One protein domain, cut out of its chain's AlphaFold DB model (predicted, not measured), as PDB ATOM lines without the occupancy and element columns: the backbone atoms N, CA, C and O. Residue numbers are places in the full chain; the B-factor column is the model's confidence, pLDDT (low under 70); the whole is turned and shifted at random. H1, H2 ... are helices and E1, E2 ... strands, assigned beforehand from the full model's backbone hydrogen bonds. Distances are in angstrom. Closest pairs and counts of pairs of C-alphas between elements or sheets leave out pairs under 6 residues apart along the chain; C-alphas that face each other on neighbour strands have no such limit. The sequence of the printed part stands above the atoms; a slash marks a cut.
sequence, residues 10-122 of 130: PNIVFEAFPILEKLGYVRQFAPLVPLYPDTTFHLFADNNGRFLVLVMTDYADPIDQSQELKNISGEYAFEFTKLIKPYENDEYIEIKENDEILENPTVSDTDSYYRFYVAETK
ATOM      1  N   PRO A  10     -27.130 -25.242 -36.620       90.69
ATOM      2  CA  PRO A  10     -26.376 -24.005 -36.462       90.69
ATOM      3  C   PRO A  10     -26.495 -23.114 -37.706       90.69
ATOM      4  O   PRO A  10     -26.479 -23.623 -38.828       90.69
ATOM      5  N   ASN A  11     -26.559 -21.789 -37.529       91.00
ATOM      6  CA  ASN A  11     -26.707 -20.838 -38.647       91.00
ATOM      7  C   ASN A  11     -25.618 -21.013 -39.714       91.00
ATOM      8  O   ASN A  11     -25.903 -20.922 -40.907       91.00
ATOM      9  N   ILE A  12     -24.398 -21.356 -39.287       92.12
ATOM     10  CA  ILE A  12     -23.250 -21.577 -40.171       92.12
ATOM     11  C   ILE A  12     -23.519 -22.641 -41.246       92.12
ATOM     12  O   ILE A  12     -22.978 -22.559 -42.344       92.12
ATOM     13  N   VAL A  13     -24.405 -23.611 -40.979       93.19
ATOM     14  CA  VAL A  13     -24.802 -24.631 -41.959       93.19
ATOM     15  C   VAL A  13     -25.486 -23.988 -43.160       93.19
ATOM     16  O   VAL A  13     -25.166 -24.330 -44.293       93.19
ATOM     17  N   PHE A  14     -26.410 -23.054 -42.938       93.44
ATOM     18  CA  PHE A  14     -27.136 -22.389 -44.022       93.44
ATOM     19  C   PHE A  14     -26.355 -21.221 -44.622       93.44
ATOM     20  O   PHE A  14     -26.539 -20.920 -45.796       93.44
ATOM     21  N   GLU A  15     -25.445 -20.605 -43.863       93.75
ATOM     22  CA  GLU A  15     -24.504 -19.612 -44.395       93.75
ATOM     23  C   GLU A  15     -23.490 -20.251 -45.351       93.75
ATOM     24  O   GLU A  15     -23.205 -19.699 -46.415       93.75
ATOM     25  N   ALA A  16     -22.977 -21.435 -45.007       94.69
ATOM     26  CA  ALA A  16     -22.029 -22.159 -45.839       94.69
ATOM     27  C   ALA A  16     -22.696 -23.004 -46.924       94.69
ATOM     28  O   ALA A  16     -22.155 -23.125 -48.019       94.69
ATOM     29  N   PHE A  17     -23.887 -23.547 -46.666       95.06
ATOM     30  CA  PHE A  17     -24.652 -24.317 -47.645       95.06
ATOM     31  C   PHE A  17     -26.045 -23.727 -47.935       95.06
ATOM     32  O   PHE A  17     -27.051 -24.420 -47.752       95.06
ATOM     33  N   PRO A  18     -26.148 -22.485 -48.465       93.44
ATOM     34  CA  PRO A  18     -27.429 -21.859 -48.820       93.44
ATOM     35  C   PRO A  18     -28.343 -22.692 -49.727       93.44
ATOM     36  O   PRO A  18     -29.547 -22.452 -49.811       93.44
ATOM     37  N   ILE A  19     -27.796 -23.680 -50.444       91.88
ATOM     38  CA  ILE A  19     -28.606 -24.612 -51.224       91.88
ATOM     39  C   ILE A  19     -29.626 -25.361 -50.359       91.88
ATOM     40  O   ILE A  19     -30.742 -25.570 -50.824       91.88
ATOM     41  N   LEU A  20     -29.297 -25.701 -49.108       92.81
ATOM     42  CA  LEU A  20     -30.183 -26.455 -48.216       92.81
ATOM     43  C   LEU A  20     -31.474 -25.699 -47.880       92.81
ATOM     44  O   LEU A  20     -32.506 -26.339 -47.711       92.81
ATOM     45  N   GLU A  21     -31.460 -24.360 -47.866       90.81
ATOM     46  CA  GLU A  21     -32.668 -23.543 -47.645       90.81
ATOM     47  C   GLU A  21     -33.707 -23.704 -48.764       90.81
ATOM     48  O   GLU A  21     -34.895 -23.441 -48.574       90.81
ATOM     49  N   LYS A  22     -33.263 -24.136 -49.949       90.06
ATOM     50  CA  LYS A  22     -34.121 -24.353 -51.119       90.06
ATOM     51  C   LYS A  22     -34.714 -25.762 -51.158       90.06
ATOM     52  O   LYS A  22     -35.560 -26.027 -52.012       90.06
ATOM     53  N   LEU A  23     -34.262 -26.667 -50.284       90.31
ATOM     54  CA  LEU A  23     -34.715 -28.054 -50.223       90.31
ATOM     55  C   LEU A  23     -35.606 -28.290 -48.999       90.31
ATOM     56  O   LEU A  23     -35.455 -27.674 -47.948       90.31
ATOM     57  N   GLY A  24     -36.531 -29.240 -49.122       90.19
ATOM     58  CA  GLY A  24     -37.327 -29.713 -47.998       90.19
ATOM     59  C   GLY A  24     -36.535 -30.704 -47.150       90.19
ATOM     60  O   GLY A  24     -35.996 -31.680 -47.673       90.19
ATOM     61  N   TYR A  25     -36.499 -30.491 -45.835       91.00
ATOM     62  CA  TYR A  25     -35.969 -31.487 -44.905       91.00
ATOM     63  C   TYR A  25     -36.884 -32.717 -44.851       91.00
ATOM     64  O   TYR A  25     -38.095 -32.599 -44.647       91.00
ATOM     65  N   VAL A  26     -36.292 -33.901 -45.016       88.19
ATOM     66  CA  VAL A  26     -37.011 -35.177 -45.080       88.19
ATOM     67  C   VAL A  26     -36.905 -35.932 -43.760       88.19
ATOM     68  O   VAL A  26     -37.925 -36.227 -43.136       88.19
ATOM     69  N   ARG A  27     -35.684 -36.296 -43.345       85.06
ATOM     70  CA  ARG A  27     -35.433 -37.090 -42.130       85.06
ATOM     71  C   ARG A  27     -33.964 -37.072 -41.719       85.06
ATOM     72  O   ARG A  27     -33.092 -36.859 -42.556       85.06
ATOM     73  N   GLN A  28     -33.706 -37.423 -40.463       87.31
ATOM     74  CA  GLN A  28     -32.374 -37.787 -39.979       87.31
ATOM     75  C   GLN A  28     -32.202 -39.307 -39.959       87.31
ATOM     76  O   GLN A  28     -33.183 -40.042 -39.801       87.31
ATOM     77  N   PHE A  29     -30.964 -39.772 -40.062       81.50
ATOM     78  CA  PHE A  29     -30.586 -41.162 -39.837       81.50
ATOM     79  C   PHE A  29     -29.129 -41.249 -39.365       81.50
ATOM     80  O   PHE A  29     -28.300 -40.419 -39.722       81.50
ATOM     81  N   ALA A  30     -28.829 -42.241 -38.531       76.12
ATOM     82  CA  ALA A  30     -27.471 -42.540 -38.080       76.12
ATOM     83  C   ALA A  30     -26.804 -43.548 -39.040       76.12
ATOM     84  O   ALA A  30     -27.525 -44.268 -39.745       76.12
ATOM     85  N   PRO A  31     -25.460 -43.626 -39.083       67.06
ATOM     86  CA  PRO A  31     -24.764 -44.686 -39.800       67.06
ATOM     87  C   PRO A  31     -25.243 -46.058 -39.321       67.06
ATOM     88  O   PRO A  31     -25.492 -46.283 -38.139       67.06
ATOM     89  N   LEU A  32     -25.356 -46.995 -40.262       60.25
ATOM     90  CA  LEU A  32     -25.763 -48.376 -39.979       60.25
ATOM     91  C   LEU A  32     -24.677 -49.171 -39.231       60.25
ATOM     92  O   LEU A  32     -24.943 -50.274 -38.758       60.25
ATOM     93  N   VAL A  33     -23.463 -48.623 -39.126       60.44
ATOM     94  CA  VAL A  33     -22.285 -49.274 -38.547       60.44
ATOM     95  C   VAL A  33     -21.715 -48.388 -37.428       60.44
ATOM     96  O   VAL A  33     -21.586 -47.181 -37.618       60.44
ATOM     97  N   PRO A  34     -21.336 -48.957 -36.270       57.34
ATOM     98  CA  PRO A  34     -20.906 -48.202 -35.090       57.34
ATOM     99  C   PRO A  34     -19.502 -47.572 -35.185       57.34
ATOM    100  O   PRO A  34     -18.973 -47.155 -34.159       57.34
ATOM    101  N   LEU A  35     -18.869 -47.524 -36.365       57.28
ATOM    102  CA  LEU A  35     -17.497 -47.013 -36.508       57.28
ATOM    103  C   LEU A  35     -17.395 -45.508 -36.218       57.28
ATOM    104  O   LEU A  35     -16.391 -45.076 -35.661       57.28
ATOM    105  N   TYR A  36     -18.457 -44.745 -36.501       69.19
ATOM    106  CA  TYR A  36     -18.541 -43.316 -36.186       69.19
ATOM    107  C   TYR A  36     -19.798 -43.045 -35.361       69.19
ATOM    108  O   TYR A  36     -20.838 -42.677 -35.915       69.19
ATOM    109  N   PRO A  37     -19.737 -43.288 -34.039       65.50
ATOM    110  CA  PRO A  37     -20.901 -43.190 -33.161       65.50
ATOM    111  C   PRO A  37     -21.506 -41.778 -33.132       65.50
ATOM    112  O   PRO A  37     -22.691 -41.637 -32.843       65.50
ATOM    113  N   ASP A  38     -20.710 -40.768 -33.489       81.06
ATOM    114  CA  ASP A  38     -21.062 -39.351 -33.464       81.06
ATOM    115  C   ASP A  38     -21.351 -38.759 -34.860       81.06
ATOM    116  O   ASP A  38     -21.482 -37.545 -35.014       81.06
ATOM    117  N   THR A  39     -21.520 -39.600 -35.889       85.12
ATOM    118  CA  THR A  39     -21.970 -39.159 -37.220       85.12
ATOM    119  C   THR A  39     -23.493 -39.236 -37.339       85.12
ATOM    120  O   THR A  39     -24.106 -40.253 -37.031       85.12
ATOM    121  N   THR A  40     -24.129 -38.178 -37.838       87.38
ATOM    122  CA  THR A  40     -25.558 -38.145 -38.185       87.38
ATOM    123  C   THR A  40     -25.749 -37.594 -39.593       87.38
ATOM    124  O   THR A  40     -25.123 -36.612 -39.991       87.38
ATOM    125  N   PHE A  41     -26.649 -38.214 -40.352       87.44
ATOM    126  CA  PHE A  41     -27.018 -37.809 -41.700       87.44
ATOM    127  C   PHE A  41     -28.397 -37.152 -41.698       87.44
ATOM    128  O   PHE A  41     -29.363 -37.697 -41.160       87.44
ATOM    129  N   HIS A  42     -28.512 -36.005 -42.357       90.75
ATOM    130  CA  HIS A  42     -29.751 -35.251 -42.506       90.75
ATOM    131  C   HIS A  42     -30.109 -35.150 -43.990       90.75
ATOM    132  O   HIS A  42     -29.401 -34.513 -44.767       90.75
ATOM    133  N   LEU A  43     -31.203 -35.804 -44.387       89.38
ATOM    134  CA  LEU A  43     -31.661 -35.868 -45.773       89.38
ATOM    135  C   LEU A  43     -32.525 -34.657 -46.129       89.38
ATOM    136  O   LEU A  43     -33.533 -34.388 -45.472       89.38
ATOM    137  N   PHE A  44     -32.174 -34.017 -47.237       91.56
ATOM    138  CA  PHE A  44     -32.912 -32.949 -47.892       91.56
ATOM    139  C   PHE A  44     -33.292 -33.383 -49.310       91.56
ATOM    140  O   PHE A  44     -32.514 -34.051 -49.992       91.56
ATOM    141  N   ALA A  45     -34.485 -33.003 -49.759       90.50
ATOM    142  CA  ALA A  45     -34.975 -33.312 -51.098       90.50
ATOM    143  C   ALA A  45     -35.633 -32.095 -51.752       90.50
ATOM    144  O   ALA A  45     -36.289 -31.296 -51.080       90.50
ATOM    145  N   ASP A  46     -35.483 -31.973 -53.069       86.94
ATOM    146  CA  ASP A  46     -36.297 -31.065 -53.875       86.94
ATOM    147  C   ASP A  46     -37.425 -31.810 -54.610       86.94
ATOM    148  O   ASP A  46     -37.487 -33.042 -54.653       86.94
ATOM    149  N   ASN A  47     -38.329 -31.047 -55.226       81.75
ATOM    150  CA  ASN A  47     -39.444 -31.601 -56.000       81.75
ATOM    151  C   ASN A  47     -39.013 -32.221 -57.344       81.75
ATOM    152  O   ASN A  47     -39.838 -32.835 -58.018       81.75
ATOM    153  N   ASN A  48     -37.748 -32.065 -57.744       83.75
ATOM    154  CA  ASN A  48     -37.187 -32.595 -58.986       83.75
ATOM    155  C   ASN A  48     -36.465 -33.938 -58.775       83.75
ATOM    156  O   ASN A  48     -35.883 -34.477 -59.716       83.75
ATOM    157  N   GLY A  49     -36.501 -34.489 -57.556       80.06
ATOM    158  CA  GLY A  49     -35.863 -35.760 -57.220       80.06
ATOM    159  C   GLY A  49     -34.366 -35.646 -56.929       80.06
ATOM    160  O   GLY A  49     -33.672 -36.664 -56.933       80.06
ATOM    161  N   ARG A  50     -33.856 -34.434 -56.674       86.50
ATOM    162  CA  ARG A  50     -32.502 -34.223 -56.160       86.50
ATOM    163  C   ARG A  50     -32.484 -34.473 -54.657       86.50
ATOM    164  O   ARG A  50     -33.322 -33.944 -53.929       86.50
ATOM    165  N   PHE A  51     -31.489 -35.226 -54.199       89.88
ATOM    166  CA  PHE A  51     -31.282 -35.537 -52.788       89.88
ATOM    167  C   PHE A  51     -29.909 -35.056 -52.332       89.88
ATOM    168  O   PHE A  51     -28.887 -35.455 -52.898       89.88
ATOM    169  N   LEU A  52     -29.895 -34.234 -51.285       91.88
ATOM    170  CA  LEU A  52     -28.683 -33.802 -50.598       91.88
ATOM    171  C   LEU A  52     -28.677 -34.363 -49.180       91.88
ATOM    172  O   LEU A  52     -29.716 -34.439 -48.524       91.88
ATOM    173  N   VAL A  53     -27.500 -34.737 -48.701       91.38
ATOM    174  CA  VAL A  53     -27.290 -35.181 -47.329       91.38
ATOM    175  C   VAL A  53     -26.321 -34.221 -46.663       91.38
ATOM    176  O   VAL A  53     -25.170 -34.111 -47.073       91.38
ATOM    177  N   LEU A  54     -26.797 -33.531 -45.632       93.44
ATOM    178  CA  LEU A  54     -25.936 -32.841 -44.683       93.44
ATOM    179  C   LEU A  54     -25.407 -33.877 -43.693       93.44
ATOM    180  O   LEU A  54     -26.189 -34.573 -43.041       93.44
ATOM    181  N   VAL A  55     -24.090 -33.969 -43.582       91.25
ATOM    182  CA  VAL A  55     -23.412 -34.837 -42.625       91.25
ATOM    183  C   VAL A  55     -22.934 -33.989 -41.464       91.25
ATOM    184  O   VAL A  55     -22.187 -33.037 -41.670       91.25
ATOM    185  N   MET A  56     -23.370 -34.337 -40.258       91.38
ATOM    186  CA  MET A  56     -22.850 -33.814 -39.000       91.38
ATOM    187  C   MET A  56     -21.949 -34.883 -38.392       91.38
ATOM    188  O   MET A  56     -22.407 -36.001 -38.173       91.38
ATOM    189  N   THR A  57     -20.681 -34.575 -38.150       88.75
ATOM    190  CA  THR A  57     -19.710 -35.564 -37.669       88.75
ATOM    191  C   THR A  57     -18.541 -34.893 -36.961       88.75
ATOM    192  O   THR A  57     -18.192 -33.756 -37.261       88.75
ATOM    193  N   ASP A  58     -17.929 -35.570 -36.002       85.75
ATOM    194  CA  ASP A  58     -16.641 -35.182 -35.423       85.75
ATOM    195  C   ASP A  58     -15.445 -35.794 -36.184       85.75
ATOM    196  O   ASP A  58     -14.289 -35.453 -35.919       85.75
ATOM    197  N   TYR A  59     -15.721 -36.647 -37.176       76.31
ATOM    198  CA  TYR A  59     -14.745 -37.286 -38.048       76.31
ATOM    199  C   TYR A  59     -14.544 -36.501 -39.350       76.31
ATOM    200  O   TYR A  59     -15.479 -35.976 -39.948       76.31
ATOM    201  N   ALA A  60     -13.296 -36.387 -39.795       65.31
ATOM    202  CA  ALA A  60     -12.921 -35.382 -40.784       65.31
ATOM    203  C   ALA A  60     -12.946 -35.846 -42.241       65.31
ATOM    204  O   ALA A  60     -12.946 -34.965 -43.092       65.31
ATOM    205  N   ASP A  61     -12.907 -37.154 -42.526       82.00
ATOM    206  CA  ASP A  61     -12.691 -37.656 -43.890       82.00
ATOM    207  C   ASP A  61     -14.016 -38.031 -44.585       82.00
ATOM    208  O   ASP A  61     -14.631 -39.055 -44.261       82.00
ATOM    209  N   PRO A  62     -14.501 -37.217 -45.539       80.69
ATOM    210  CA  PRO A  62     -15.742 -37.486 -46.253       80.69
ATOM    211  C   PRO A  62     -15.600 -38.588 -47.312       80.69
ATOM    212  O   PRO A  62     -16.621 -39.139 -47.728       80.69
ATOM    213  N   ILE A  63     -14.381 -38.908 -47.768       81.56
ATOM    214  CA  ILE A  63     -14.143 -39.997 -48.729       81.56
ATOM    215  C   ILE A  63     -14.349 -41.327 -48.028       81.56
ATOM    216  O   ILE A  63     -15.083 -42.166 -48.550       81.56
ATOM    217  N   ASP A  64     -13.781 -41.490 -46.834       80.38
ATOM    218  CA  ASP A  64     -13.970 -42.700 -46.031       80.38
ATOM    219  C   ASP A  64     -15.458 -42.917 -45.731       80.38
ATOM    220  O   ASP A  64     -15.997 -43.995 -45.986       80.38
ATOM    221  N   GLN A  65     -16.172 -41.860 -45.327       80.44
ATOM    222  CA  GLN A  65     -17.626 -41.911 -45.119       80.44
ATOM    223  C   GLN A  65     -18.391 -42.270 -46.399       80.44
ATOM    224  O   GLN A  65     -19.323 -43.075 -46.364       80.44
ATOM    225  N   SER A  66     -18.002 -41.699 -47.541       79.19
ATOM    226  CA  SER A  66     -18.596 -42.008 -48.844       79.19
ATOM    227  C   SER A  66     -18.378 -43.470 -49.235       79.19
ATOM    228  O   SER A  66     -19.318 -44.150 -49.651       79.19
ATOM    229  N   GLN A  67     -17.149 -43.971 -49.095       77.62
ATOM    230  CA  GLN A  67     -16.789 -45.339 -49.444       77.62
ATOM    231  C   GLN A  67     -17.482 -46.345 -48.528       77.62
ATOM    232  O   GLN A  67     -17.989 -47.365 -48.997       77.62
ATOM    233  N   GLU A  68     -17.548 -46.057 -47.231       75.50
ATOM    234  CA  GLU A  68     -18.300 -46.869 -46.284       75.50
ATOM    235  C   GLU A  68     -19.784 -46.883 -46.620       75.50
ATOM    236  O   GLU A  68     -20.366 -47.963 -46.744       75.50
ATOM    237  N   LEU A  69     -20.388 -45.712 -46.852       73.56
ATOM    238  CA  LEU A  69     -21.781 -45.634 -47.272       73.56
ATOM    239  C   LEU A  69     -22.015 -46.423 -48.550       73.56
ATOM    240  O   LEU A  69     -22.980 -47.166 -48.583       73.56
ATOM    241  N   LYS A  70     -21.138 -46.341 -49.554       75.81
ATOM    242  CA  LYS A  70     -21.219 -47.127 -50.796       75.81
ATOM    243  C   LYS A  70     -21.125 -48.635 -50.544       75.81
ATOM    244  O   LYS A  70     -21.897 -49.407 -51.112       75.81
ATOM    245  N   ASN A  71     -20.205 -49.062 -49.680       71.38
ATOM    246  CA  ASN A  71     -20.024 -50.469 -49.320       71.38
ATOM    247  C   ASN A  71     -21.248 -51.025 -48.577       71.38
ATOM    248  O   ASN A  71     -21.668 -52.152 -48.829       71.38
ATOM    249  N   ILE A  72     -21.841 -50.222 -47.691       63.88
ATOM    250  CA  ILE A  72     -23.056 -50.570 -46.947       63.88
ATOM    251  C   ILE A  72     -24.289 -50.484 -47.863       63.88
ATOM    252  O   ILE A  72     -25.201 -51.308 -47.783       63.88
ATOM    253  N   SER A  73     -24.330 -49.496 -48.756       62.31
ATOM    254  CA  SER A  73     -25.478 -49.176 -49.604       62.31
ATOM    255  C   SER A  73     -25.551 -49.977 -50.896       62.31
ATOM    256  O   SER A  73     -26.512 -49.792 -51.650       62.31
ATOM    257  N   GLY A  74     -24.651 -50.949 -51.096       58.16
ATOM    258  CA  GLY A  74     -24.790 -51.992 -52.117       58.16
ATOM    259  C   GLY A  74     -26.197 -52.615 -52.159       58.16
ATOM    260  O   GLY A  74     -26.647 -53.029 -53.228       58.16
ATOM    261  N   GLU A  75     -26.929 -52.579 -51.033       52.12
ATOM    262  CA  GLU A  75     -28.347 -52.948 -50.907       52.12
ATOM    263  C   GLU A  75     -29.339 -51.781 -50.637       52.12
ATOM    264  O   GLU A  75     -30.527 -51.966 -50.889       52.12
ATOM    265  N   TYR A  76     -28.905 -50.592 -50.176       51.31
ATOM    266  CA  TYR A  76     -29.749 -49.604 -49.450       51.31
ATOM    267  C   TYR A  76     -29.961 -48.218 -50.104       51.31
ATOM    268  O   TYR A  76     -30.341 -47.268 -49.424       51.31
ATOM    269  N   ALA A  77     -29.804 -48.082 -51.421       61.62
ATOM    270  CA  ALA A  77     -30.391 -46.969 -52.187       61.62
ATOM    271  C   ALA A  77     -29.716 -45.573 -52.171       61.62
ATOM    272  O   ALA A  77     -30.236 -44.715 -52.877       61.62
ATOM    273  N   PHE A  78     -28.565 -45.316 -51.523       70.56
ATOM    274  CA  PHE A  78     -27.882 -43.995 -51.573       70.56
ATOM    275  C   PHE A  78     -26.346 -44.093 -51.695       70.56
ATOM    276  O   PHE A  78     -25.708 -44.794 -50.916       70.56
ATOM    277  N   GLU A  79     -25.742 -43.359 -52.633       79.44
ATOM    278  CA  GLU A  79     -24.279 -43.226 -52.818       79.44
ATOM    279  C   GLU A  79     -23.918 -41.740 -52.899       79.44
ATOM    280  O   GLU A  79     -24.614 -40.997 -53.597       79.44
ATOM    281  N   PHE A  80     -22.861 -41.299 -52.208       86.50
ATOM    282  CA  PHE A  80     -22.348 -39.935 -52.354       86.50
ATOM    283  C   PHE A  80     -21.633 -39.807 -53.697       86.50
ATOM    284  O   PHE A  80     -20.764 -40.607 -54.031       86.50
ATOM    285  N   THR A  81     -22.009 -38.804 -54.482       85.88
ATOM    286  CA  THR A  81     -21.430 -38.581 -55.814       85.88
ATOM    287  C   THR A  81     -20.548 -37.346 -55.859       85.88
ATOM    288  O   THR A  81     -19.594 -37.292 -56.634       85.88
ATOM    289  N   LYS A  82     -20.888 -36.330 -55.066       90.00
ATOM    290  CA  LYS A  82     -20.217 -35.030 -55.042       90.00
ATOM    291  C   LYS A  82     -20.335 -34.422 -53.659       90.00
ATOM    292  O   LYS A  82     -21.357 -34.603 -53.003       90.00
ATOM    293  N   LEU A  83     -19.343 -33.637 -53.270       92.19
ATOM    294  CA  LEU A  83     -19.433 -32.746 -52.120       92.19
ATOM    295  C   LEU A  83     -19.708 -31.333 -52.619       92.19
ATOM    296  O   LEU A  83     -19.120 -30.899 -53.606       92.19
ATOM    297  N   ILE A  84     -20.609 -30.624 -51.957       93.62
ATOM    298  CA  ILE A  84     -20.882 -29.217 -52.250       93.62
ATOM    299  C   ILE A  84     -19.773 -28.382 -51.618       93.62
ATOM    300  O   ILE A  84     -19.438 -28.602 -50.451       93.62
ATOM    301  N   LYS A  85     -19.204 -27.432 -52.367       93.94
ATOM    302  CA  LYS A  85     -18.211 -26.530 -51.787       93.94
ATOM    303  C   LYS A  85     -18.885 -25.568 -50.803       93.94
ATOM    304  O   LYS A  85     -19.889 -24.944 -51.161       93.94
ATOM    305  N   PRO A  86     -18.364 -25.428 -49.573       92.50
ATOM    306  CA  PRO A  86     -18.836 -24.410 -48.643       92.50
ATOM    307  C   PRO A  86     -18.746 -23.012 -49.256       92.50
ATOM    308  O   PRO A  86     -17.760 -22.690 -49.909       92.50
ATOM    309  N   TYR A  87     -19.756 -22.177 -49.018       92.94
ATOM    310  CA  TYR A  87     -19.891 -20.792 -49.497       92.94
ATOM    311  C   TYR A  87     -19.998 -20.627 -51.027       92.94
ATOM    312  O   TYR A  87     -20.380 -19.557 -51.497       92.94
ATOM    313  N   GLU A  88     -19.764 -21.695 -51.791       87.88
ATOM    314  CA  GLU A  88     -19.735 -21.739 -53.258       87.88
ATOM    315  C   GLU A  88     -20.592 -22.919 -53.757       87.88
ATOM    316  O   GLU A  88     -20.115 -23.860 -54.382       87.88
ATOM    317  N   ASN A  89     -21.890 -22.916 -53.426       76.88
ATOM    318  CA  ASN A  89     -22.793 -24.062 -53.650       76.88
ATOM    319  C   ASN A  89     -22.985 -24.507 -55.109       76.88
ATOM    320  O   ASN A  89     -23.574 -25.561 -55.367       76.88
ATOM    321  N   ASP A  90     -22.656 -23.641 -56.058       80.44
ATOM    322  CA  ASP A  90     -22.663 -23.923 -57.489       80.44
ATOM    323  C   ASP A  90     -21.422 -24.706 -57.934       80.44
ATOM    324  O   ASP A  90     -21.445 -25.342 -58.992       80.44
ATOM    325  N   GLU A  91     -20.396 -24.750 -57.089       88.56
ATOM    326  CA  GLU A  91     -19.236 -25.605 -57.237       88.56
ATOM    327  C   GLU A  91     -19.351 -26.890 -56.413       88.56
ATOM    328  O   GLU A  91     -20.072 -27.011 -55.415       88.56
ATOM    329  N   TYR A  92     -18.607 -27.897 -56.857       90.38
ATOM    330  CA  TYR A  92     -18.549 -29.180 -56.185       90.38
ATOM    331  C   TYR A  92     -17.151 -29.777 -56.252       90.38
ATOM    332  O   TYR A  92     -16.391 -29.542 -57.192       90.38
ATOM    333  N   ILE A  93     -16.846 -30.599 -55.254       88.25
ATOM    334  CA  ILE A  93     -15.677 -31.468 -55.225       88.25
ATOM    335  C   ILE A  93     -16.153 -32.857 -55.645       88.25
ATOM    336  O   ILE A  93     -17.095 -33.419 -55.078       88.25
ATOM    337  N   GLU A  94     -15.543 -33.391 -56.697       86.81
ATOM    338  CA  GLU A  94     -15.831 -34.740 -57.175       86.81
ATOM    339  C   GLU A  94     -15.214 -35.766 -56.218       86.81
ATOM    340  O   GLU A  94     -14.044 -35.652 -55.858       86.81
ATOM    341  N   ILE A  95     -15.994 -36.769 -55.811       82.06
ATOM    342  CA  ILE A  95     -15.488 -37.857 -54.973       82.06
ATOM    343  C   ILE A  95     -14.873 -38.904 -55.901       82.06
ATOM    344  O   ILE A  95     -15.583 -39.535 -56.687       82.06
ATOM    345  N   LYS A  96     -13.553 -39.084 -55.822       77.44
ATOM    346  CA  LYS A  96     -12.804 -40.053 -56.628       77.44
ATOM    347  C   LYS A  96     -12.131 -41.074 -55.726       77.44
ATOM    348  O   LYS A  96     -11.523 -40.728 -54.720       77.44
ATOM    349  N   GLU A  97     -12.255 -42.346 -56.093       67.94
ATOM    350  CA  GLU A  97     -11.604 -43.432 -55.363       67.94
ATOM    351  C   GLU A  97     -10.080 -43.272 -55.442       67.94
ATOM    352  O   GLU A  97      -9.517 -43.233 -56.537       67.94
ATOM    353  N   ASN A  98      -9.420 -43.271 -54.279       67.81
ATOM    354  CA  ASN A  98      -7.966 -43.144 -54.104       67.81
ATOM    355  C   ASN A  98      -7.365 -41.753 -54.379       67.81
ATOM    356  O   ASN A  98      -6.138 -41.636 -54.372       67.81
ATOM    357  N   ASP A  99      -8.183 -40.718 -54.586       70.38
ATOM    358  CA  ASP A  99      -7.693 -39.337 -54.641       70.38
ATOM    359  C   ASP A  99      -7.764 -38.697 -53.251       70.38
ATOM    360  O   ASP A  99      -8.720 -38.898 -52.507       70.38
ATOM    361  N   GLU A 100      -6.771 -37.876 -52.912       71.62
ATOM    362  CA  GLU A 100      -6.864 -36.987 -51.756       71.62
ATOM    363  C   GLU A 100      -7.760 -35.791 -52.104       71.62
ATOM    364  O   GLU A 100      -7.563 -35.116 -53.121       71.62
ATOM    365  N   ILE A 101      -8.730 -35.480 -51.241       77.44
ATOM    366  CA  ILE A 101      -9.455 -34.212 -51.328       77.44
ATOM    367  C   ILE A 101      -8.501 -33.086 -50.903       77.44
ATOM    368  O   ILE A 101      -8.157 -32.946 -49.731       77.44
ATOM    369  N   LEU A 102      -8.081 -32.268 -51.870       75.94
ATOM    370  CA  LEU A 102      -7.169 -31.139 -51.641       75.94
ATOM    371  C   LEU A 102      -7.863 -29.911 -51.027       75.94
ATOM    372  O   LEU A 102      -7.208 -29.056 -50.432       75.94
ATOM    373  N   GLU A 103      -9.180 -29.808 -51.187       82.12
ATOM    374  CA  GLU A 103      -9.995 -28.688 -50.713       82.12
ATOM    375  C   GLU A 103     -10.837 -29.125 -49.518       82.12
ATOM    376  O   GLU A 103     -11.598 -30.075 -49.637       82.12
ATOM    377  N   ASN A 104     -10.762 -28.437 -48.374       85.31
ATOM    378  CA  ASN A 104     -11.556 -28.820 -47.205       85.31
ATOM    379  C   ASN A 104     -13.066 -28.604 -47.465       85.31
ATOM    380  O   ASN A 104     -13.497 -27.453 -47.540       85.31
ATOM    381  N   PRO A 105     -13.888 -29.668 -47.531       88.56
ATOM    382  CA  PRO A 105     -15.321 -29.550 -47.789       88.56
ATOM    383  C   PRO A 105     -16.127 -29.312 -46.504       88.56
ATOM    384  O   PRO A 105     -17.354 -29.241 -46.546       88.56
ATOM    385  N   THR A 106     -15.454 -29.260 -45.350       90.88
ATOM    386  CA  THR A 106     -16.094 -29.195 -44.039       90.88
ATOM    387  C   THR A 106     -16.146 -27.780 -43.488       90.88
ATOM    388  O   THR A 106     -15.256 -26.957 -43.708       90.88
ATOM    389  N   VAL A 107     -17.186 -27.526 -42.708       91.94
ATOM    390  CA  VAL A 107     -17.411 -26.289 -41.973       91.94
ATOM    391  C   VAL A 107     -17.637 -26.648 -40.519       91.94
ATOM    392  O   VAL A 107     -18.349 -27.604 -40.226       91.94
ATOM    393  N   SER A 108     -17.037 -25.900 -39.605       89.81
ATOM    394  CA  SER A 108     -17.215 -26.113 -38.170       89.81
ATOM    395  C   SER A 108     -18.088 -25.012 -37.596       89.81
ATOM    396  O   SER A 108     -17.963 -23.851 -37.986       89.81
ATOM    397  N   ASP A 109     -18.933 -25.371 -36.639       84.00
ATOM    398  CA  ASP A 109     -19.589 -24.395 -35.777       84.00
ATOM    399  C   ASP A 109     -18.639 -24.015 -34.631       84.00
ATOM    400  O   ASP A 109     -17.946 -24.871 -34.086       84.00
ATOM    401  N   THR A 110     -18.562 -22.733 -34.276       80.62
ATOM    402  CA  THR A 110     -17.663 -22.262 -33.209       80.62
ATOM    403  C   THR A 110     -18.090 -22.749 -31.830       80.62
ATOM    404  O   THR A 110     -17.251 -22.856 -30.935       80.62
ATOM    405  N   ASP A 111     -19.375 -23.069 -31.675       83.06
ATOM    406  CA  ASP A 111     -19.979 -23.498 -30.413       83.06
ATOM    407  C   ASP A 111     -20.086 -25.031 -30.291       83.06
ATOM    408  O   ASP A 111     -20.635 -25.549 -29.314       83.06
ATOM    409  N   SER A 112     -19.541 -25.775 -31.259       81.81
ATOM    410  CA  SER A 112     -19.646 -27.230 -31.336       81.81
ATOM    411  C   SER A 112     -18.335 -27.882 -31.774       81.81
ATOM    412  O   SER A 112     -17.527 -27.300 -32.490       81.81
ATOM    413  N   TYR A 113     -18.120 -29.131 -31.362       84.56
ATOM    414  CA  TYR A 113     -17.011 -29.944 -31.872       84.56
ATOM    415  C   TYR A 113     -17.346 -30.621 -33.210       84.56
ATOM    416  O   TYR A 113     -16.460 -31.187 -33.853       84.56
ATOM    417  N   TYR A 114     -18.613 -30.558 -33.629       88.56
ATOM    418  CA  TYR A 114     -19.069 -31.125 -34.885       88.56
ATOM    419  C   TYR A 114     -18.630 -30.289 -36.086       88.56
ATOM    420  O   TYR A 114     -18.593 -29.057 -36.072       88.56
ATOM    421  N   ARG A 115     -18.354 -31.014 -37.163       90.38
ATOM    422  CA  ARG A 115     -18.106 -30.520 -38.507       90.38
ATOM    423  C   ARG A 115     -19.268 -30.914 -39.401       90.38
ATOM    424  O   ARG A 115     -19.939 -31.925 -39.184       90.38
ATOM    425  N   PHE A 116     -19.471 -30.106 -40.427       92.81
ATOM    426  CA  PHE A 116     -20.577 -30.205 -41.355       92.81
ATOM    427  C   PHE A 116     -20.058 -30.228 -42.780       92.81
ATOM    428  O   PHE A 116     -19.232 -29.398 -43.149       92.81
ATOM    429  N   TYR A 117     -20.577 -31.130 -43.598       93.56
ATOM    430  CA  TYR A 117     -20.412 -31.067 -45.048       93.56
ATOM    431  C   TYR A 117     -21.680 -31.552 -45.738       93.56
ATOM    432  O   TYR A 117     -22.488 -32.270 -45.146       93.56
ATOM    433  N   VAL A 118     -21.869 -31.159 -46.995       94.06
ATOM    434  CA  VAL A 118     -23.039 -31.556 -47.782       94.06
ATOM    435  C   VAL A 118     -22.602 -32.407 -48.957       94.06
ATOM    436  O   VAL A 118     -21.752 -31.999 -49.746       94.06
ATOM    437  N   ALA A 119     -23.217 -33.577 -49.088       92.19
ATOM    438  CA  ALA A 119     -23.023 -34.480 -50.206       92.19
ATOM    439  C   ALA A 119     -24.279 -34.543 -51.081       92.19
ATOM    440  O   ALA A 119     -25.402 -34.676 -50.589       92.19
ATOM    441  N   GLU A 120     -24.093 -34.490 -52.395       91.31
ATOM    442  CA  GLU A 120     -25.110 -34.933 -53.338       91.31
ATOM    443  C   GLU A 120     -25.144 -36.455 -53.361       91.31
ATOM    444  O   GLU A 120     -24.101 -37.116 -53.349       91.31
ATOM    445  N   THR A 121     -26.356 -37.006 -53.398       85.56
ATOM    446  CA  THR A 121     -26.543 -38.452 -53.402       85.56
ATOM    447  C   THR A 121     -27.262 -38.919 -54.651       85.56
ATOM    448  O   THR A 121     -28.214 -38.297 -55.130       85.56
ATOM    449  N   LYS A 122     -26.836 -40.072 -55.160       79.25
ATOM    450  CA  LYS A 122     -27.610 -40.819 -56.140       79.25
ATOM    451  C   LYS A 122     -28.570 -41.732 -55.398       79.25
ATOM    452  O   LYS A 122     -28.145 -42.717 -54.799       79.25
TER     453      LYS A 122
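This is residues 10 to 122 of the 130 residues of an uncharacterized protein of TM7 phylum sp. oral taxon 952 (UniProt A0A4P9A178). One strongly twisted sheet of six strands makes the core, with helix H3 over one face and the short helix H2 on the opposite face, beside the strands; H1, next to H2, only grazes the sheet. From edge to edge the strands' lines turn by 139 degrees, and a long link, residues 95 to 114, leads from edge strand E5 to inner strand E6. The 113 printed residues hold three named helices and six named strands, in the order H1 H2 E1 E2 E3 H3 E4 E5 E6; the sheet runs E1 E2 E3 E6 E4 E5, all antiparallel, and the class is mixed, helices and strands. The whole is compact and rounded, with a radius of gyration of the C-alphas of 13.1 A and spans of 32 by 32 by 25 A.

H1, residues 11 to 16, begins at C-alpha 11 (-26.707, -20.838, -38.647), and H2 is residues 18 to 22. E1 is residues 24 to 29, 15.6 A; E2 residues 40 to 45, 16.7 A; E3 residues 51 to 57, 19.0 A. H3, residues 62 to 73, is 15.6 A long and begins at (-15.742, -37.486, -46.253). E4, residues 78 to 85, is 20.0 A long and bends by 55 degrees at residue 81. E5 is residues 88 to 94, 14.1 A. E6, residues 115 to 122, is 22.5 A long and ends at (-27.610, -40.819, -56.140).

E1, E2 and E3 form a meander, each strand the antiparallel neighbour of the one before, with N 26 and O 43 at 2.8 A and N 42 and O 54 at 2.8 A. E6 is the antiparallel neighbour of E3, N 55 and O 117 at 2.8 A, and of E4, N 84 and O 118 at 2.8 A. The hairpin E4 and E5 has N 93 and O 83 at 2.8 A. E3, H3 and E4 make a split strand-helix-strand unit, two strands of one sheet with a helix between them along the chain and another strand, E6, between them in the sheet, and its crossover is right-handed. H3 lies over E6 and E4 at a height over the sheet of 8.3 A, along the strands, at 3 degrees to E4 on the local plane; its closest C-alphas to E4 are Lys 70 and Glu 79, 5.4 A. H2 is on the opposite face, over none of the strands, at a height of 6.2 A. H1 only grazes the sheet with residues 12 to 16; H1 and H2 are close but not clearly touching, their closest C-alphas being Phe 14 and Leu 20, 6.6 A. Every O i to N i+4 pair is within hydrogen-bond range in H1 and H3; H2 has 0 of 1, but 2 of 2 O i to N i+3 pairs.

The farthest C-alphas, Glu 75 and Thr 110, are 37.0 A apart. The printed part has no cut. The link E5 to E6 is long; its residues 107 to 108 pair antiparallel with residues 115 to 116 of E6. Mean pLDDT of the printed part is 82.7; residues 31 to 37, 60, 72 to 77 and 97 to 98 are under 70.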